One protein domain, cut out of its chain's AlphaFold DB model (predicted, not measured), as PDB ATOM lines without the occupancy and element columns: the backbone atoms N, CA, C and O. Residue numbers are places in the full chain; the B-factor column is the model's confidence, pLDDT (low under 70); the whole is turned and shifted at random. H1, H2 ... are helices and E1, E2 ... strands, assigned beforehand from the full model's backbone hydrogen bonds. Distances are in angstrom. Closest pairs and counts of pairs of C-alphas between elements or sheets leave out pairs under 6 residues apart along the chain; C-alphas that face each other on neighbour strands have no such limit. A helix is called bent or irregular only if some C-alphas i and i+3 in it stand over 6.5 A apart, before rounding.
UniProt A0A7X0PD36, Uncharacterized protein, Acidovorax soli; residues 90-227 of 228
ATOM      1  N   VAL A  90      10.809 -59.433 -39.942       96.44
ATOM      2  CA  VAL A  90       9.781 -59.891 -39.004       96.44
ATOM      3  C   VAL A  90       9.217 -58.659 -38.326       96.44
ATOM      4  O   VAL A  90       9.921 -58.016 -37.548       96.44
ATOM      5  N   TYR A  91       7.966 -58.344 -38.641       97.12
ATOM      6  CA  TYR A  91       7.307 -57.120 -38.204       97.12
ATOM      7  C   TYR A  91       6.384 -57.413 -37.028       97.12
ATOM      8  O   TYR A  91       5.617 -58.375 -37.042       97.12
ATOM      9  N   GLU A  92       6.498 -56.603 -35.984       96.38
ATOM     10  CA  GLU A  92       5.776 -56.802 -34.725       96.38
ATOM     11  C   GLU A  92       4.332 -56.313 -34.829       96.38
ATOM     12  O   GLU A  92       3.434 -56.879 -34.203       96.38
ATOM     13  N   VAL A  93       4.096 -55.292 -35.657       95.69
ATOM     14  CA  VAL A  93       2.764 -54.743 -35.899       95.69
ATOM     15  C   VAL A  93       2.101 -55.464 -37.075       95.69
ATOM     16  O   VAL A  93       2.719 -55.753 -38.105       95.69
ATOM     17  N   ALA A  94       0.818 -55.789 -36.913       94.31
ATOM     18  CA  ALA A  94       0.074 -56.579 -37.887       94.31
ATOM     19  C   ALA A  94      -0.104 -55.856 -39.232       94.31
ATOM     20  O   ALA A  94      -0.053 -56.514 -40.270       94.31
ATOM     21  N   ASP A  95      -0.306 -54.534 -39.227       95.00
ATOM     22  CA  ASP A  95      -0.428 -53.753 -40.463       95.00
ATOM     23  C   ASP A  95       0.903 -53.688 -41.232       95.00
ATOM     24  O   ASP A  95       0.916 -53.935 -42.434       95.00
ATOM     25  N   ASP A  96       2.039 -53.528 -40.543       97.38
ATOM     26  CA  ASP A  96       3.365 -53.602 -41.175       97.38
ATOM     27  C   ASP A  96       3.616 -54.988 -41.791       97.38
ATOM     28  O   ASP A  96       4.100 -55.102 -42.918       97.38
ATOM     29  N   SER A  97       3.215 -56.057 -41.095       96.31
ATOM     30  CA  SER A  97       3.293 -57.419 -41.640       96.31
ATOM     31  C   SER A  97       2.492 -57.577 -42.935       96.31
ATOM     32  O   SER A  97       2.979 -58.204 -43.876       96.31
ATOM     33  N   ARG A  98       1.276 -57.015 -43.002       95.06
ATOM     34  CA  ARG A  98       0.438 -57.058 -44.212       95.06
ATOM     35  C   ARG A  98       1.053 -56.243 -45.345       95.06
ATOM     36  O   ARG A  98       1.174 -56.771 -46.450       95.06
ATOM     37  N   TYR A  99       1.500 -55.022 -45.055       95.75
ATOM     38  CA  TYR A  99       2.153 -54.142 -46.024       95.75
ATOM     39  C   TYR A  99       3.386 -54.813 -46.646       95.75
ATOM     40  O   TYR A  99       3.510 -54.944 -47.865       95.75
ATOM     41  N   PHE A 100       4.296 -55.329 -45.820       96.25
ATOM     42  CA  PHE A 100       5.524 -55.921 -46.340       96.25
ATOM     43  C   PHE A 100       5.316 -57.287 -47.002       96.25
ATOM     44  O   PHE A 100       6.126 -57.649 -47.857       96.25
ATOM     45  N   ALA A 101       4.244 -58.017 -46.673       94.06
ATOM     46  CA  ALA A 101       3.898 -59.274 -47.340       94.06
ATOM     47  C   ALA A 101       3.507 -59.083 -48.816       94.06
ATOM     48  O   ALA A 101       3.754 -59.982 -49.624       94.06
ATOM     49  N   SER A 102       2.923 -57.937 -49.180       89.00
ATOM     50  CA  SER A 102       2.603 -57.589 -50.573       89.00
ATOM     51  C   SER A 102       3.729 -56.809 -51.271       89.00
ATOM     52  O   SER A 102       3.811 -56.815 -52.502       89.00
ATOM     53  N   SER A 103       4.632 -56.183 -50.509       87.00
ATOM     54  CA  SER A 103       5.750 -55.397 -51.042       87.00
ATOM     55  C   SER A 103       6.877 -56.256 -51.649       87.00
ATOM     56  O   SER A 103       7.135 -57.393 -51.248       87.00
ATOM     57  N   ARG A 104       7.643 -55.683 -52.587       90.31
ATOM     58  CA  ARG A 104       8.889 -56.282 -53.119       90.31
ATOM     59  C   ARG A 104      10.157 -55.662 -52.524       90.31
ATOM     60  O   ARG A 104      11.238 -55.788 -53.097       90.31
ATOM     61  N   ILE A 105      10.031 -54.981 -51.389       92.81
ATOM     62  CA  ILE A 105      11.088 -54.140 -50.831       92.81
ATOM     63  C   ILE A 105      12.121 -55.013 -50.117       92.81
ATOM     64  O   ILE A 105      11.825 -55.715 -49.150       92.81
ATOM     65  N   LYS A 106      13.356 -54.981 -50.624       90.25
ATOM     66  CA  LYS A 106      14.487 -55.756 -50.091       90.25
ATOM     67  C   LYS A 106      15.574 -54.904 -49.459       90.25
ATOM     68  O   LYS A 106      16.338 -55.418 -48.649       90.25
ATOM     69  N   ASP A 107      15.640 -53.628 -49.816       96.62
ATOM     70  CA  ASP A 107      16.649 -52.737 -49.273       96.62
ATOM     71  C   ASP A 107      16.357 -52.408 -47.802       96.62
ATOM     72  O   ASP A 107      15.245 -52.012 -47.447       96.62
ATOM     73  N   PHE A 108      17.365 -52.582 -46.946       96.06
ATOM     74  CA  PHE A 108      17.244 -52.335 -45.511       96.06
ATOM     75  C   PHE A 108      16.872 -50.882 -45.200       96.06
ATOM     76  O   PHE A 108      16.023 -50.651 -44.339       96.06
ATOM     77  N   SER A 109      17.493 -49.916 -45.884       94.88
ATOM     78  CA  SER A 109      17.262 -48.496 -45.619       94.88
ATOM     79  C   SER A 109      15.841 -48.084 -46.000       94.88
ATOM     80  O   SER A 109      15.186 -47.397 -45.222       94.88
ATOM     81  N   ILE A 110      15.320 -48.612 -47.114       95.12
ATOM     82  CA  ILE A 110      13.932 -48.385 -47.537       95.12
ATOM     83  C   ILE A 110      12.945 -49.028 -46.552       95.12
ATOM     84  O   ILE A 110      11.960 -48.403 -46.172       95.12
ATOM     85  N   ARG A 111      13.208 -50.253 -46.072       96.50
ATOM     86  CA  ARG A 111      12.338 -50.887 -45.063       96.50
ATOM     87  C   ARG A 111      12.289 -50.110 -43.758       96.50
ATOM     88  O   ARG A 111      11.208 -49.902 -43.219       96.50
ATOM     89  N   LEU A 112      13.453 -49.706 -43.245       96.56
ATOM     90  CA  LEU A 112      13.529 -48.907 -42.026       96.56
ATOM     91  C   LEU A 112      12.773 -47.590 -42.201       96.56
ATOM     92  O   LEU A 112      12.030 -47.201 -41.306       96.56
ATOM     93  N   ARG A 113      12.924 -46.950 -43.365       96.00
ATOM     94  CA  ARG A 113      12.200 -45.729 -43.708       96.00
ATOM     95  C   ARG A 113      10.695 -45.907 -43.610       96.00
ATOM     96  O   ARG A 113      10.064 -45.219 -42.820       96.00
ATOM     97  N   ILE A 114      10.156 -46.888 -44.318       96.19
ATOM     98  CA  ILE A 114       8.718 -47.153 -44.322       96.19
ATOM     99  C   ILE A 114       8.208 -47.499 -42.921       96.19
ATOM    100  O   ILE A 114       7.145 -47.035 -42.527       96.19
ATOM    101  N   LEU A 115       8.958 -48.277 -42.136       97.25
ATOM    102  CA  LEU A 115       8.572 -48.587 -40.757       97.25
ATOM    103  C   LEU A 115       8.475 -47.333 -39.878       97.25
ATOM    104  O   LEU A 115       7.545 -47.226 -39.080       97.25
ATOM    105  N   VAL A 116       9.410 -46.391 -40.024       96.81
ATOM    106  CA  VAL A 116       9.375 -45.111 -39.304       96.81
ATOM    107  C   VAL A 116       8.170 -44.280 -39.743       96.81
ATOM    108  O   VAL A 116       7.386 -43.860 -38.897       96.81
ATOM    109  N   GLU A 117       7.968 -44.105 -41.050       97.38
ATOM    110  CA  GLU A 117       6.846 -43.324 -41.588       97.38
ATOM    111  C   GLU A 117       5.499 -43.905 -41.146       97.38
ATOM    112  O   GLU A 117       4.644 -43.193 -40.619       97.38
ATOM    113  N   ARG A 118       5.330 -45.228 -41.252       97.31
ATOM    114  CA  ARG A 118       4.122 -45.923 -40.791       97.31
ATOM    115  C   ARG A 118       3.935 -45.812 -39.279       97.31
ATOM    116  O   ARG A 118       2.798 -45.711 -38.824       97.31
ATOM    117  N   ALA A 119       5.010 -45.786 -38.486       97.00
ATOM    118  CA  ALA A 119       4.923 -45.526 -37.049       97.00
ATOM    119  C   ALA A 119       4.404 -44.118 -36.735       97.00
ATOM    120  O   ALA A 119       3.514 -43.984 -35.892       97.00
ATOM    121  N   VAL A 120       4.901 -43.097 -37.436       96.62
ATOM    122  CA  VAL A 120       4.442 -41.707 -37.287       96.62
ATOM    123  C   VAL A 120       2.977 -41.573 -37.709       96.62
ATOM    124  O   VAL A 120       2.163 -41.074 -36.931       96.62
ATOM    125  N   ILE A 121       2.601 -42.109 -38.875       98.00
ATOM    126  CA  ILE A 121       1.212 -42.094 -39.362       98.00
ATOM    127  C   ILE A 121       0.283 -42.790 -38.367       98.00
ATOM    128  O   ILE A 121      -0.768 -42.258 -38.017       98.00
ATOM    129  N   ARG A 122       0.677 -43.958 -37.849       98.00
ATOM    130  CA  ARG A 122      -0.129 -44.698 -36.872       98.00
ATOM    131  C   ARG A 122      -0.333 -43.900 -35.588       98.00
ATOM    132  O   ARG A 122      -1.434 -43.936 -35.030       98.00
ATOM    133  N   ARG A 123       0.692 -43.173 -35.125       96.88
ATOM    134  CA  ARG A 123       0.567 -42.279 -33.967       96.88
ATOM    135  C   ARG A 123      -0.423 -41.154 -34.260       96.88
ATOM    136  O   ARG A 123      -1.362 -41.000 -33.490       96.88
ATOM    137  N   ALA A 124      -0.299 -40.471 -35.398       98.00
ATOM    138  CA  ALA A 124      -1.228 -39.419 -35.820       98.00
ATOM    139  C   ALA A 124      -2.682 -39.911 -35.911       98.00
ATOM    140  O   ALA A 124      -3.592 -39.298 -35.353       98.00
ATOM    141  N   VAL A 125      -2.909 -41.058 -36.558       98.56
ATOM    142  CA  VAL A 125      -4.233 -41.692 -36.666       98.56
ATOM    143  C   VAL A 125      -4.803 -42.008 -35.281       98.56
ATOM    144  O   VAL A 125      -5.973 -41.733 -35.015       98.56
ATOM    145  N   THR A 126      -3.983 -42.560 -34.387       97.88
ATOM    146  CA  THR A 126      -4.402 -42.901 -33.021       97.88
ATOM    147  C   THR A 126      -4.731 -41.652 -32.210       97.88
ATOM    148  O   THR A 126      -5.774 -41.626 -31.554       97.88
ATOM    149  N   ASP A 127      -3.899 -40.612 -32.285       96.69
ATOM    150  CA  ASP A 127      -4.111 -39.349 -31.577       96.69
ATOM    151  C   ASP A 127      -5.432 -38.699 -32.031       96.69
ATOM    152  O   ASP A 127      -6.292 -38.399 -31.201       96.69
ATOM    153  N   ILE A 128      -5.676 -38.615 -33.347       98.31
ATOM    154  CA  ILE A 128      -6.935 -38.095 -33.909       98.31
ATOM    155  C   ILE A 128      -8.144 -38.907 -33.441       98.31
ATOM    156  O   ILE A 128      -9.162 -38.346 -33.025       98.31
ATOM    157  N   LEU A 129      -8.076 -40.235 -33.540       98.00
ATOM    158  CA  LEU A 129      -9.223 -41.090 -33.240       98.00
ATOM    159  C   LEU A 129      -9.502 -41.208 -31.738       98.00
ATOM    160  O   LEU A 129     -10.633 -41.549 -31.376       98.00
ATOM    161  N   SER A 130      -8.532 -40.890 -30.882       96.44
ATOM    162  CA  SER A 130      -8.693 -40.878 -29.425       96.44
ATOM    163  C   SER A 130      -9.463 -39.660 -28.911       96.44
ATOM    164  O   SER A 130      -9.951 -39.689 -27.783       96.44
ATOM    165  N   VAL A 131      -9.628 -38.608 -29.724       95.94
ATOM    166  CA  VAL A 131     -10.402 -37.427 -29.324       95.94
ATOM    167  C   VAL A 131     -11.884 -37.781 -29.175       95.94
ATOM    168  O   VAL A 131     -12.527 -38.307 -30.093       95.94
ATOM    169  N   VAL A 132     -12.438 -37.437 -28.013       94.69
ATOM    170  CA  VAL A 132     -13.848 -37.616 -27.654       94.69
ATOM    171  C   VAL A 132     -14.479 -36.272 -27.283       94.69
ATOM    172  O   VAL A 132     -13.833 -35.415 -26.685       94.69
ATOM    173  N   CYS A 133     -15.740 -36.085 -27.652       90.12
ATOM    174  CA  CYS A 133     -16.626 -35.041 -27.146       90.12
ATOM    175  C   CYS A 133     -17.660 -35.655 -26.183       90.12
ATOM    176  O   CYS A 133     -17.669 -36.866 -25.956       90.12
ATOM    177  N   GLU A 134     -18.550 -34.831 -25.620       88.00
ATOM    178  CA  GLU A 134     -19.609 -35.286 -24.699       88.00
ATOM    179  C   GLU A 134     -20.475 -36.416 -25.285       88.00
ATOM    180  O   GLU A 134     -20.928 -37.304 -24.567       88.00
ATOM    181  N   GLU A 135     -20.669 -36.399 -26.602       86.50
ATOM    182  CA  GLU A 135     -21.550 -37.307 -27.341       86.50
ATOM    183  C   GLU A 135     -20.834 -38.586 -27.813       86.50
ATOM    184  O   GLU A 135     -21.457 -39.472 -28.398       86.50
ATOM    185  N   GLY A 136     -19.527 -38.710 -27.555       91.31
ATOM    186  CA  GLY A 136     -18.717 -39.851 -27.961       91.31
ATOM    187  C   GLY A 136     -17.531 -39.445 -28.838       91.31
ATOM    188  O   GLY A 136     -16.912 -38.412 -28.603       91.31
ATOM    189  N   PRO A 137     -17.128 -40.266 -29.817       94.31
ATOM    190  CA  PRO A 137     -15.928 -39.971 -30.583       94.31
ATOM    191  C   PRO A 137     -16.069 -38.743 -31.486       94.31
ATOM    192  O   PRO A 137     -17.077 -38.581 -32.167       94.31
ATOM    193  N   ALA A 138     -15.028 -37.912 -31.550       96.12
ATOM    194  CA  ALA A 138     -15.105 -36.631 -32.248       96.12
ATOM    195  C   ALA A 138     -14.881 -36.741 -33.764       96.12
ATOM    196  O   ALA A 138     -15.480 -35.980 -34.528       96.12
ATOM    197  N   TYR A 139     -14.025 -37.667 -34.213       97.88
ATOM    198  CA  TYR A 139     -13.496 -37.651 -35.583       97.88
ATOM    199  C   TYR A 139     -13.584 -38.984 -36.335       97.88
ATOM    200  O   TYR A 139     -13.687 -40.061 -35.759       97.88
ATOM    201  N   THR A 140     -13.535 -38.896 -37.658       98.06
ATOM    202  CA  THR A 140     -13.350 -40.000 -38.611       98.06
ATOM    203  C   THR A 140     -12.289 -39.584 -39.624       98.06
ATOM    204  O   THR A 140     -12.128 -38.386 -39.877       98.06
ATOM    205  N   ILE A 141     -11.592 -40.554 -40.208       98.69
ATOM    206  CA  ILE A 141     -10.518 -40.318 -41.179       98.69
ATOM    207  C   ILE A 141     -10.885 -40.969 -42.512       98.69
ATOM    208  O   ILE A 141     -11.353 -42.107 -42.549       98.69
ATOM    209  N   SER A 142     -10.682 -40.241 -43.605       98.62
ATOM    210  CA  SER A 142     -10.622 -40.807 -44.953       98.62
ATOM    211  C   SER A 142      -9.177 -40.807 -45.452       98.62
ATOM    212  O   SER A 142      -8.427 -39.899 -45.096       98.62
ATOM    213  N   VAL A 143      -8.822 -41.780 -46.285       98.62
ATOM    214  CA  VAL A 143      -7.571 -41.795 -47.057       98.62
ATOM    215  C   VAL A 143      -7.916 -41.370 -48.478       98.62
ATOM    216  O   VAL A 143      -8.837 -41.930 -49.070       98.62
ATOM    217  N   ASP A 144      -7.242 -40.338 -48.966       98.00
ATOM    218  CA  ASP A 144      -7.379 -39.757 -50.304       98.00
ATOM    219  C   ASP A 144      -6.015 -39.870 -50.994       98.00
ATOM    220  O   ASP A 144      -5.036 -39.298 -50.510       98.00
ATOM    221  N   ASP A 145      -5.940 -40.646 -52.074       96.25
ATOM    222  CA  ASP A 145      -4.693 -40.939 -52.797       96.25
ATOM    223  C   ASP A 145      -4.381 -39.911 -53.905       96.25
ATOM    224  O   ASP A 145      -3.418 -40.062 -54.656       96.25
ATOM    225  N   GLY A 146      -5.189 -38.845 -53.994       93.38
ATOM    226  CA  GLY A 146      -5.097 -37.800 -55.009       93.38
ATOM    227  C   GLY A 146      -5.946 -38.056 -56.258       93.38
ATOM    228  O   GLY A 146      -6.241 -37.098 -56.980       93.38
ATOM    229  N   GLU A 147      -6.383 -39.294 -56.496       93.94
ATOM    230  CA  GLU A 147      -7.282 -39.670 -57.594       93.94
ATOM    231  C   GLU A 147      -8.646 -40.148 -57.072       93.94
ATOM    232  O   GLU A 147      -9.688 -39.712 -57.571       93.94
ATOM    233  N   ASP A 148      -8.635 -40.982 -56.036       96.38
ATOM    234  CA  ASP A 148      -9.771 -41.635 -55.404       96.38
ATOM    235  C   ASP A 148      -9.702 -41.546 -53.861       96.38
ATOM    236  O   ASP A 148      -8.743 -41.089 -53.241       96.38
ATOM    237  N   ILE A 149     -10.788 -41.980 -53.212       97.19
ATOM    238  CA  ILE A 149     -10.884 -42.099 -51.751       97.19
ATOM    239  C   ILE A 149     -11.092 -43.583 -51.423       97.19
ATOM    240  O   ILE A 149     -12.244 -44.000 -51.235       97.19
ATOM    241  N   PRO A 150     -10.022 -44.404 -51.384       97.31
ATOM    242  CA  PRO A 150     -10.135 -45.849 -51.165       97.31
ATOM    243  C   PRO A 150     -10.802 -46.198 -49.829       97.31
ATOM    244  O   PRO A 150     -11.516 -47.199 -49.721       97.31
ATOM    245  N   LEU A 151     -10.663 -45.325 -48.826       98.38
ATOM    246  CA  LEU A 151     -11.319 -45.468 -47.533       98.38
ATOM    247  C   LEU A 151     -11.952 -44.161 -47.084       98.38
ATOM    248  O   LEU A 151     -11.279 -43.147 -46.917       98.38
ATOM    249  N   ALA A 152     -13.253 -44.201 -46.802       97.69
ATOM    250  CA  ALA A 152     -14.000 -43.038 -46.349       97.69
ATOM    251  C   ALA A 152     -14.499 -43.189 -44.907       97.69
ATOM    252  O   ALA A 152     -15.174 -44.158 -44.566       97.69
ATOM    253  N   HIS A 153     -14.254 -42.161 -44.089       96.56
ATOM    254  CA  HIS A 153     -14.865 -41.974 -42.767       96.56
ATOM    255  C   HIS A 153     -14.660 -43.140 -41.786       96.56
ATOM    256  O   HIS A 153     -15.555 -43.475 -41.006       96.56
ATOM    257  N   SER A 154     -13.475 -43.738 -41.801       98.12
ATOM    258  CA  SER A 154     -13.115 -44.834 -40.914       98.12
ATOM    259  C   SER A 154     -12.744 -44.345 -39.511       98.12
ATOM    260  O   SER A 154     -12.266 -43.225 -39.305       98.12
ATOM    261  N   ARG A 155     -12.963 -45.226 -38.535       97.81
ATOM    262  CA  ARG A 155     -12.370 -45.171 -37.190       97.81
ATOM    263  C   ARG A 155     -11.560 -46.428 -36.867       97.81
ATOM    264  O   ARG A 155     -11.118 -46.596 -35.734       97.81
ATOM    265  N   ASP A 156     -11.408 -47.325 -37.835       98.06
ATOM    266  CA  ASP A 156     -10.573 -48.505 -37.695       98.06
ATOM    267  C   ASP A 156      -9.148 -48.140 -38.106       98.06
ATOM    268  O   ASP A 156      -8.873 -47.892 -39.281       98.06
ATOM    269  N   VAL A 157      -8.257 -48.099 -37.112       97.88
ATOM    270  CA  VAL A 157      -6.832 -47.811 -37.303       97.88
ATOM    271  C   VAL A 157      -6.217 -48.779 -38.310       97.88
ATOM    272  O   VAL A 157      -5.464 -48.340 -39.167       97.88
ATOM    273  N   ASN A 158      -6.551 -50.072 -38.256       96.56
ATOM    274  CA  ASN A 158      -5.976 -51.052 -39.177       96.56
ATOM    275  C   ASN A 158      -6.447 -50.812 -40.606       96.56
ATOM    276  O   ASN A 158      -5.623 -50.838 -41.508       96.56
ATOM    277  N   ALA A 159      -7.739 -50.529 -40.800       98.00
ATOM    278  CA  ALA A 159      -8.265 -50.225 -42.128       98.00
ATOM    279  C   ALA A 159      -7.606 -48.971 -42.718       98.00
ATOM    280  O   ALA A 159      -7.271 -48.958 -43.891       98.00
ATOM    281  N   ILE A 160      -7.371 -47.935 -41.905       98.56
ATOM    282  CA  ILE A 160      -6.645 -46.736 -42.352       98.56
ATOM    283  C   ILE A 160      -5.200 -47.096 -42.711       98.56
ATOM    284  O   ILE A 160      -4.734 -46.749 -43.788       98.56
ATOM    285  N   MET A 161      -4.502 -47.826 -41.838       98.12
ATOM    286  CA  MET A 161      -3.102 -48.204 -42.050       98.12
ATOM    287  C   MET A 161      -2.884 -49.189 -43.212       98.12
ATOM    288  O   MET A 161      -1.756 -49.304 -43.698       98.12
ATOM    289  N   ASP A 162      -3.920 -49.919 -43.627       96.62
ATOM    290  CA  ASP A 162      -3.878 -50.815 -44.785       96.62
ATOM    291  C   ASP A 162      -3.934 -50.041 -46.116       96.62
ATOM    292  O   ASP A 162      -3.422 -50.541 -47.114       96.62
ATOM    293  N   GLU A 163      -4.496 -48.829 -46.116       97.12
ATOM    294  CA  GLU A 163      -4.646 -47.991 -47.316       97.12
ATOM    295  C   GLU A 163      -3.550 -46.931 -47.464       97.12
ATOM    296  O   GLU A 163      -3.376 -46.394 -48.549       97.12
ATOM    297  N   VAL A 164      -2.806 -46.620 -46.395       96.56
ATOM    298  CA  VAL A 164      -1.680 -45.676 -46.480       96.56
ATOM    299  C   VAL A 164      -0.430 -46.322 -47.078       96.56
ATOM    300  O   VAL A 164      -0.142 -47.501 -46.836       96.56
ATOM    301  N   CYS A 165       0.384 -45.505 -47.743       94.38
ATOM    302  CA  CYS A 165       1.623 -45.881 -48.425       94.38
ATOM    303  C   CYS A 165       1.362 -46.711 -49.697       94.38
ATOM    304  O   CYS A 165       2.160 -47.582 -50.064       94.38
ATOM    305  N   ALA A 166       0.228 -46.456 -50.358       92.12
ATOM    306  CA  ALA A 166      -0.147 -47.058 -51.633       92.12
ATOM    307  C   ALA A 166       0.436 -46.292 -52.837       92.12
ATOM    308  O   ALA A 166       0.748 -46.906 -53.862       92.12
ATOM    309  N   CYS A 167       0.632 -44.978 -52.703       92.25
ATOM    310  CA  CYS A 167       1.260 -44.101 -53.696       92.25
ATOM    311  C   CYS A 167       2.341 -43.198 -53.066       92.25
ATOM    312  O   CYS A 167       2.685 -43.353 -51.895       92.25
ATOM    313  N   ASP A 168       2.932 -42.297 -53.861       93.00
ATOM    314  CA  ASP A 168       4.042 -41.428 -53.428       93.00
ATOM    315  C   ASP A 168       3.589 -40.320 -52.454       93.00
ATOM    316  O   ASP A 168       4.380 -39.841 -51.636       93.00
ATOM    317  N   GLU A 169       2.313 -39.933 -52.507       96.12
ATOM    318  CA  GLU A 169       1.718 -38.910 -51.650       96.12
ATOM    319  C   GLU A 169       0.227 -39.167 -51.411       96.12
ATOM    320  O   GLU A 169      -0.494 -39.560 -52.319       96.12
ATOM    321  N   GLU A 170      -0.256 -38.907 -50.200       97.69
ATOM    322  CA  GLU A 170      -1.650 -39.161 -49.806       97.69
ATOM    323  C   GLU A 170      -2.153 -38.059 -48.869       97.69
ATOM    324  O   GLU A 170      -1.384 -37.272 -48.310       97.69
ATOM    325  N   ARG A 171      -3.466 -37.994 -48.647       98.19
ATOM    326  CA  ARG A 171      -4.075 -37.140 -47.624       98.19
ATOM    327  C   ARG A 171      -4.897 -37.950 -46.641       98.19
ATOM    328  O   ARG A 171      -5.803 -38.689 -47.017       98.19
ATOM    329  N   LEU A 172      -4.661 -37.706 -45.355       98.69
ATOM    330  CA  LEU A 172      -5.589 -38.109 -44.303       98.69
ATOM    331  C   LEU A 172      -6.588 -36.981 -44.081       98.69
ATOM    332  O   LEU A 172      -6.252 -35.937 -43.519       98.69
ATOM    333  N   VAL A 173      -7.827 -37.171 -44.525       98.62
ATOM    334  CA  VAL A 173      -8.892 -36.171 -44.394       98.62
ATOM    335  C   VAL A 173      -9.675 -36.422 -43.111       98.62
ATOM    336  O   VAL A 173     -10.394 -37.415 -42.987       98.62
ATOM    337  N   VAL A 174      -9.586 -35.488 -42.167       98.62
ATOM    338  CA  VAL A 174     -10.220 -35.578 -40.850       98.62
ATOM    339  C   VAL A 174     -11.561 -34.856 -40.865       98.62
ATOM    340  O   VAL A 174     -11.660 -33.658 -41.161       98.62
ATOM    341  N   ARG A 175     -12.627 -35.571 -40.512       97.94
ATOM    342  CA  ARG A 175     -13.981 -35.014 -40.416       97.94
ATOM    343  C   ARG A 175     -14.601 -35.295 -39.069       97.94
ATOM    344  O   ARG A 175     -14.375 -36.354 -38.488       97.94
ATOM    345  N   ARG A 176     -15.447 -34.373 -38.614       96.19
ATOM    346  CA  ARG A 176     -16.277 -34.601 -37.430       96.19
ATOM    347  C   ARG A 176     -17.202 -35.791 -37.664       96.19
ATOM    348  O   ARG A 176     -17.786 -35.913 -38.748       96.19
ATOM    349  N   VAL A 177     -17.334 -36.639 -36.646       94.25
ATOM    350  CA  VAL A 177     -18.430 -37.608 -36.574       94.25
ATOM    351  C   VAL A 177     -19.736 -36.817 -36.684       94.25
ATOM    352  O   VAL A 177     -19.851 -35.745 -36.081       94.25
ATOM    353  N   PRO A 178     -20.687 -37.257 -37.519       90.69
ATOM    354  CA  PRO A 178     -21.933 -36.532 -37.670       90.69
ATOM    355  C   PRO A 178     -22.748 -36.588 -36.374       90.69
ATOM    356  O   PRO A 178     -22.799 -37.624 -35.712       90.69
ATOM    357  N   ALA A 179     -23.409 -35.478 -36.044       85.38
ATOM    358  CA  ALA A 179     -24.369 -35.435 -34.946       85.38
ATOM    359  C   ALA A 179     -25.550 -36.381 -35.213       85.38
ATOM    360  O   ALA A 179     -25.879 -36.670 -36.370       85.38
ATOM    361  N   GLU A 180     -26.217 -36.825 -34.146       81.94
ATOM    362  CA  GLU A 180     -27.381 -37.704 -34.251       81.94
ATOM    363  C   GLU A 180     -28.445 -37.103 -35.189       81.94
ATOM    364  O   GLU A 180     -28.846 -35.944 -35.062       81.94
ATOM    365  N   GLY A 181     -28.880 -37.885 -36.182       82.06
ATOM    366  CA  GLY A 181     -29.864 -37.453 -37.179       82.06
ATOM    367  C   GLY A 181     -29.316 -36.587 -38.325       82.06
ATOM    368  O   GLY A 181     -30.107 -36.089 -39.126       82.06
ATOM    369  N   SER A 182     -27.995 -36.412 -38.443       85.69
ATOM    370  CA  SER A 182     -27.351 -35.754 -39.585       85.69
ATOM    371  C   SER A 182     -26.449 -36.714 -40.359       85.69
ATOM    372  O   SER A 182     -25.752 -37.526 -39.771       85.69
ATOM    373  N   ASP A 183     -26.375 -36.557 -41.683       84.50
ATOM    374  CA  ASP A 183     -25.344 -37.208 -42.509       84.50
ATOM    375  C   ASP A 183     -24.156 -36.279 -42.808       84.50
ATOM    376  O   ASP A 183     -23.176 -36.666 -43.459       84.50
ATOM    377  N   ARG A 184     -24.222 -35.018 -42.354       87.56
ATOM    378  CA  ARG A 184     -23.221 -34.004 -42.683       87.56
ATOM    379  C   ARG A 184     -21.959 -34.206 -41.848       87.56
ATOM    380  O   ARG A 184     -21.950 -33.994 -40.642       87.56
ATOM    381  N   ARG A 185     -20.856 -34.498 -42.534       90.19
ATOM    382  CA  ARG A 185     -19.515 -34.623 -41.946       90.19
ATOM    383  C   ARG A 185     -18.697 -33.369 -42.229       90.19
ATOM    384  O   ARG A 185     -18.148 -33.199 -43.322       90.19
ATOM    385  N   GLN A 186     -18.654 -32.458 -41.261       93.75
ATOM    386  CA  GLN A 186     -17.876 -31.226 -41.386       93.75
ATOM    387  C   GLN A 186     -16.380 -31.554 -41.488       93.75
ATOM    388  O   GLN A 186     -15.868 -32.341 -40.693       93.75
ATOM    389  N   LEU A 187     -15.694 -30.949 -42.464       96.62
ATOM    390  CA  LEU A 187     -14.235 -30.999 -42.550       96.62
ATOM    391  C   LEU A 187     -13.642 -30.335 -41.308       96.62
ATOM    392  O   LEU A 187     -13.990 -29.194 -41.006       96.62
ATOM    393  N   PHE A 188     -12.783 -31.064 -40.603       97.56
ATOM    394  CA  PHE A 188     -12.018 -30.526 -39.488       97.56
ATOM    395  C   PHE A 188     -10.619 -30.109 -39.943       97.56
ATOM    396  O   PHE A 188     -10.167 -29.026 -39.591       97.56
ATOM    397  N   GLY A 189      -9.983 -30.919 -40.789       98.25
ATOM    398  CA  GLY A 189      -8.682 -30.631 -41.380       98.25
ATOM    399  C   GLY A 189      -8.207 -31.787 -42.252       98.25
ATOM    400  O   GLY A 189      -8.928 -32.766 -42.454       98.25
ATOM    401  N   SER A 190      -6.988 -31.684 -42.758       98.19
ATOM    402  CA  SER A 190      -6.294 -32.784 -43.422       98.19
ATOM    403  C   SER A 190      -4.803 -32.731 -43.138       98.19
ATOM    404  O   SER A 190      -4.272 -31.640 -42.918       98.19
ATOM    405  N   ILE A 191      -4.166 -33.896 -43.204       98.44
ATOM    406  CA  ILE A 191      -2.712 -34.083 -43.195       98.44
ATOM    407  C   ILE A 191      -2.298 -34.481 -44.605       98.44
ATOM    408  O   ILE A 191      -2.961 -35.324 -45.208       98.44
ATOM    409  N   TYR A 192      -1.237 -33.880 -45.123       97.75
ATOM    410  CA  TYR A 192      -0.609 -34.254 -46.379       97.75
ATOM    411  C   TYR A 192       0.631 -35.098 -46.092       97.75
ATOM    412  O   TYR A 192       1.546 -34.660 -45.393       97.75
ATOM    413  N   LEU A 193       0.612 -36.327 -46.598       97.94
ATOM    414  CA  LEU A 193       1.660 -37.317 -46.436       97.94
ATOM    415  C   LEU A 193       2.518 -37.352 -47.697       97.94
ATOM    416  O   LEU A 193       1.973 -37.483 -48.792       97.94
ATOM    417  N   VAL A 194       3.837 -37.265 -47.543       96.69
ATOM    418  CA  VAL A 194       4.797 -37.405 -48.648       96.69
ATOM    419  C   VAL A 194       5.823 -38.461 -48.261       96.69
ATOM    420  O   VAL A 194       6.635 -38.255 -47.355       96.69
ATOM    421  N   TYR A 195       5.776 -39.609 -48.932       95.31
ATOM    422  CA  TYR A 195       6.650 -40.737 -48.620       95.31
ATOM    423  C   TYR A 195       8.054 -40.506 -49.177       95.31
ATOM    424  O   TYR A 195       8.236 -40.029 -50.296       95.31
ATOM    425  N   GLY A 196       9.075 -40.834 -48.386       90.44
ATOM    426  CA  GLY A 196      10.468 -40.602 -48.769       90.44
ATOM    427  C   GLY A 196      10.881 -39.127 -48.820       90.44
ATOM    428  O   GLY A 196      11.918 -38.825 -49.409       90.44
ATOM    429  N   ASN A 197      10.109 -38.222 -48.206       86.44
ATOM    430  CA  ASN A 197      10.462 -36.807 -48.065       86.44
ATOM    431  C   ASN A 197      11.807 -36.603 -47.328       86.44
ATOM    432  O   ASN A 197      12.274 -37.484 -46.600       86.44
ATOM    433  N   ASP A 198      12.431 -35.435 -47.471       76.06
ATOM    434  CA  ASP A 198      13.649 -35.110 -46.720       76.06
ATOM    435  C   ASP A 198      13.398 -35.151 -45.197       76.06
ATOM    436  O   ASP A 198      12.324 -34.804 -44.709       76.06
ATOM    437  N   GLY A 199      14.400 -35.576 -44.420       78.50
ATOM    438  CA  GLY A 199      14.232 -35.832 -42.981       78.50
ATOM    439  C   GLY A 199      13.590 -37.194 -42.715       78.50
ATOM    440  O   GLY A 199      13.784 -38.100 -43.511       78.50
ATOM    441  N   TRP A 200      12.876 -37.370 -41.601       79.38
ATOM    442  CA  TRP A 200      12.122 -38.599 -41.267       79.38
ATOM    443  C   TRP A 200      10.626 -38.340 -41.053       79.38
ATOM    444  O   TRP A 200       9.895 -39.240 -40.642       79.38
ATOM    445  N   ASP A 201      10.183 -37.115 -41.338       82.00
ATOM    446  CA  ASP A 201       8.799 -36.702 -41.185       82.00
ATOM    447  C   ASP A 201       8.025 -36.928 -42.487       82.00
ATOM    448  O   ASP A 201       8.342 -36.376 -43.543       82.00
ATOM    449  N   VAL A 202       7.012 -37.781 -42.398       95.06
ATOM    450  CA  VAL A 202       6.086 -38.082 -43.491       95.06
ATOM    451  C   VAL A 202       4.921 -37.095 -43.528       95.06
ATOM    452  O   VAL A 202       4.307 -36.929 -44.578       95.06
ATOM    453  N   MET A 203       4.620 -36.412 -42.417       95.62
ATOM    454  CA  MET A 203       3.556 -35.411 -42.327       95.62
ATOM    455  C   MET A 203       4.065 -34.062 -42.844       95.62
ATOM    456  O   MET A 203       4.370 -33.155 -42.081       95.62
ATOM    457  N   CYS A 204       4.142 -33.923 -44.167       94.25
ATOM    458  CA  CYS A 204       4.720 -32.747 -44.819       94.25
ATOM    459  C   CYS A 204       3.999 -31.431 -44.476       94.25
ATOM    460  O   CYS A 204       4.639 -30.383 -44.401       94.25
ATOM    461  N   ASP A 205       2.673 -31.466 -44.342       95.12
ATOM    462  CA  ASP A 205       1.855 -30.307 -43.973       95.12
ATOM    463  C   ASP A 205       0.523 -30.773 -43.368       95.12
ATOM    464  O   ASP A 205       0.036 -31.871 -43.659       95.12
ATOM    465  N   TYR A 206      -0.105 -29.942 -42.545       97.62
ATOM    466  CA  TYR A 206      -1.443 -30.192 -42.026       97.62
ATOM    467  C   TYR A 206      -2.169 -28.893 -41.672       97.62
ATOM    468  O   TYR A 206      -1.587 -27.841 -41.428       97.62
ATOM    469  N   HIS A 207      -3.499 -28.958 -41.628       98.25
ATOM    470  CA  HIS A 207      -4.304 -27.806 -41.226       98.25
ATOM    471  C   HIS A 207      -4.067 -27.449 -39.754       98.25
ATOM    472  O   HIS A 207      -4.160 -28.323 -38.900       98.25
ATOM    473  N   VAL A 208      -3.913 -26.155 -39.451       96.81
ATOM    474  CA  VAL A 208      -3.709 -25.603 -38.089       96.81
ATOM    475  C   VAL A 208      -4.721 -26.117 -37.056       96.81
ATOM    476  O   VAL A 208      -4.395 -26.302 -35.890       96.81
ATOM    477  N   SER A 209      -5.954 -26.424 -37.470       96.69
ATOM    478  CA  SER A 209      -6.971 -27.032 -36.597       96.69
ATOM    479  C   SER A 209      -6.558 -28.382 -35.995       96.69
ATOM    480  O   SER A 209      -7.180 -28.824 -35.032       96.69
ATOM    481  N   LEU A 210      -5.543 -29.041 -36.554       97.25
ATOM    482  CA  LEU A 210      -4.998 -30.310 -36.091       97.25
ATOM    483  C   LEU A 210      -3.755 -30.155 -35.198       97.25
ATOM    484  O   LEU A 210      -3.321 -31.172 -34.674       97.25
ATOM    485  N   GLU A 211      -3.200 -28.952 -34.991       94.38
ATOM    486  CA  GLU A 211      -1.950 -28.748 -34.223       94.38
ATOM    487  C   GLU A 211      -1.994 -29.399 -32.837       94.38
ATOM    488  O   GLU A 211      -1.135 -30.213 -32.505       94.38
ATOM    489  N   GLU A 212      -3.035 -29.104 -32.057       91.31
ATOM    490  CA  GLU A 212      -3.209 -29.665 -30.712       91.31
ATOM    491  C   GLU A 212      -3.367 -31.193 -30.757       91.31
ATOM    492  O   GLU A 212      -2.752 -31.924 -29.985       91.31
ATOM    493  N   VAL A 213      -4.152 -31.690 -31.717       94.25
ATOM    494  CA  VAL A 213      -4.436 -33.124 -31.872       94.25
ATOM    495  C   VAL A 213      -3.192 -33.896 -32.322       94.25
ATOM    496  O   VAL A 213      -3.019 -35.047 -31.938       94.25
ATOM    497  N   LEU A 214      -2.320 -33.279 -33.118       95.38
ATOM    498  CA  LEU A 214      -1.108 -33.893 -33.665       95.38
ATOM    499  C   LEU A 214       0.147 -33.598 -32.843       95.38
ATOM    500  O   LEU A 214       1.223 -34.076 -33.196       95.38
ATOM    501  N   ALA A 215       0.038 -32.876 -31.725       91.56
ATOM    502  CA  ALA A 215       1.178 -32.558 -30.867       91.56
ATOM    503  C   ALA A 215       1.920 -33.814 -30.368       91.56
ATOM    504  O   ALA A 215       3.137 -33.786 -30.180       91.56
ATOM    505  N   GLY A 216       1.206 -34.926 -30.157       90.00
ATOM    506  CA  GLY A 216       1.803 -36.221 -29.821       90.00
ATOM    507  C   GLY A 216       2.595 -36.821 -30.987       90.00
ATOM    508  O   GLY A 216       3.763 -37.173 -30.824       90.00
ATOM    509  N   ALA A 217       1.979 -36.897 -32.166       93.75
ATOM    510  CA  ALA A 217       2.586 -37.431 -33.382       93.75
ATOM    511  C   ALA A 217       3.793 -36.624 -33.887       93.75
ATOM    512  O   ALA A 217       4.814 -37.231 -34.203       93.75
ATOM    513  N   ASN A 218       3.713 -35.289 -33.909       93.25
ATOM    514  CA  ASN A 218       4.831 -34.420 -34.304       93.25
ATOM    515  C   ASN A 218       6.034 -34.625 -33.383       93.25
ATOM    516  O   ASN A 218       7.141 -34.888 -33.835       93.25
ATOM    517  N   ARG A 219       5.794 -34.621 -32.068       90.06
ATOM    518  CA  ARG A 219       6.848 -34.863 -31.081       90.06
ATOM    519  C   ARG A 219       7.458 -36.253 -31.223       90.06
ATOM    520  O   ARG A 219       8.666 -36.406 -31.126       90.06
ATOM    521  N   PHE A 220       6.633 -37.268 -31.473       91.50
ATOM    522  CA  PHE A 220       7.115 -38.621 -31.732       91.50
ATOM    523  C   PHE A 220       8.008 -38.682 -32.982       91.50
ATOM    524  O   PHE A 220       9.040 -39.354 -32.955       91.50
ATOM    525  N   ALA A 221       7.649 -37.965 -34.051       92.94
ATOM    526  CA  ALA A 221       8.479 -37.841 -35.245       92.94
ATOM    527  C   ALA A 221       9.810 -37.126 -34.944       92.94
ATOM    528  O   ALA A 221      10.867 -37.626 -35.335       92.94
ATOM    529  N   ASP A 222       9.779 -36.026 -34.185       91.94
ATOM    530  CA  ASP A 222      10.972 -35.284 -33.757       91.94
ATOM    531  C   ASP A 222      11.910 -36.147 -32.902       91.94
ATOM    532  O   ASP A 222      13.113 -36.225 -33.160       91.94
ATOM    533  N   ASP A 223      11.364 -36.840 -31.902       91.81
ATOM    534  CA  ASP A 223      12.118 -37.708 -30.999       91.81
ATOM    535  C   ASP A 223      12.817 -38.843 -31.766       91.81
ATOM    536  O   ASP A 223      13.987 -39.140 -31.507       91.81
ATOM    537  N   ILE A 224      12.132 -39.452 -32.741       92.81
ATOM    538  CA  ILE A 224      12.714 -40.462 -33.636       92.81
ATOM    539  C   ILE A 224      13.806 -39.854 -34.523       92.81
ATOM    540  O   ILE A 224      14.884 -40.439 -34.656       92.81
ATOM    541  N   SER A 225      13.550 -38.687 -35.116       91.19
ATOM    542  CA  SER A 225      14.504 -37.982 -35.979       91.19
ATOM    543  C   SER A 225      15.807 -37.657 -35.237       91.19
ATOM    544  O   SER A 225      16.897 -37.847 -35.770       91.19
ATOM    545  N   ASN A 226      15.711 -37.270 -33.962       91.12
ATOM    546  CA  ASN A 226      16.853 -36.936 -33.108       91.12
ATOM    547  C   ASN A 226      17.771 -38.125 -32.766       91.12
ATOM    548  O   ASN A 226      18.861 -37.921 -32.221       91.12
ATOM    549  N   VAL A 227      17.349 -39.365 -33.036       92.81
ATOM    550  CA  VAL A 227      18.113 -40.580 -32.696       92.81
ATOM    551  C   VAL A 227      18.468 -41.451 -33.906       92.81
ATOM    552  O   VAL A 227      19.120 -42.486 -33.722       92.81
TER     553      VAL A 227
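What this domain is: This is residues 90 to 227 of the 228 residues of an uncharacterized protein of Acidovorax soli (UniProt A0A7X0PD36). A twisted sheet of five strands has one face covered by three helices: H3 over one side of it, the long H2 in the middle and the kinked H4 over the other side; the opposite face is bare of named helices. H1 is off the sheet and packs on H3. The printed part has 138 residues, with four named helices and five named strands in the order H1 H2 E1 E2 H3 E3 E4 E5 H4; the class is mixed, helices and strands. The sheet runs E2 E1 E3 E4 E5, all antiparallel. The whole is compact, with a radius of gyration of the C-alphas of 15.1 A, and elongated, spanning 50 by 31 by 28 A.

Where its parts are: H1 is residues 94 to 102, 13.0 A long, beginning at C-alpha 94 (0.074, -56.579, -37.887). H2, residues 108 to 130, measures 32.6 A. E1 is residues 139 to 144, 16.1 A, and E2 residues 151 to 154, 6.9 A. H3 is residues 157 to 163, 10.3 A. E3, residues 169 to 176, measures 23.3 A, and E4, residues 187 to 194, 21.0 A. E5 is residues 203 to 206, 7.2 A. H4, residues 208 to 225, measures 22.1 A and ends at C-alpha 225 (14.504, -37.982, -35.979); it is irregular, with C-alphas 209 and 212 7.5 A apart, and has a kink of 68 degrees near residue 215.

How they stand to each other: H1 touches H3 at a shallow tilt of 15 degrees, the closest C-alphas being those of Asp 95 and Asp 162, 6.3 A apart. H2, H3 and H4 are on the same face of the sheet; H2 and H3 with the sheet make two layers, helices on one face. H2 is over E3 and E4, at a height of 10.2 A over the sheet. It touches H4, opposite ways, with C-alphas of Ala 124 and Ala 217 closest at 4.9 A. E1 and E2 form a hairpin, N 141 to O 154 being 2.9 A. E2, H3 and E3 form a split strand-helix-strand unit, two strands running the same way with E1 between them, its crossover right-handed. E1 and E3 are antiparallel neighbours, with N 142 and O 173 within hydrogen-bond range at 2.9 A. E3, E4 and E5 form a meander, each strand the antiparallel neighbour of the one before, with N 172 to O 191 at 2.9 A and N 192 to O 205 at 2.8 A. In H1 and H2 every O i to N i+4 pair is within hydrogen-bond range; in H3 2 of 3 are, in H4 10 of 14.

The domain as a whole: The two farthest C-alphas, of Asp 107 and Gly 181, are 50.4 A apart. The printed part has no cut and no long link. Its mean pLDDT is 94.4, and no printed residue is under 70.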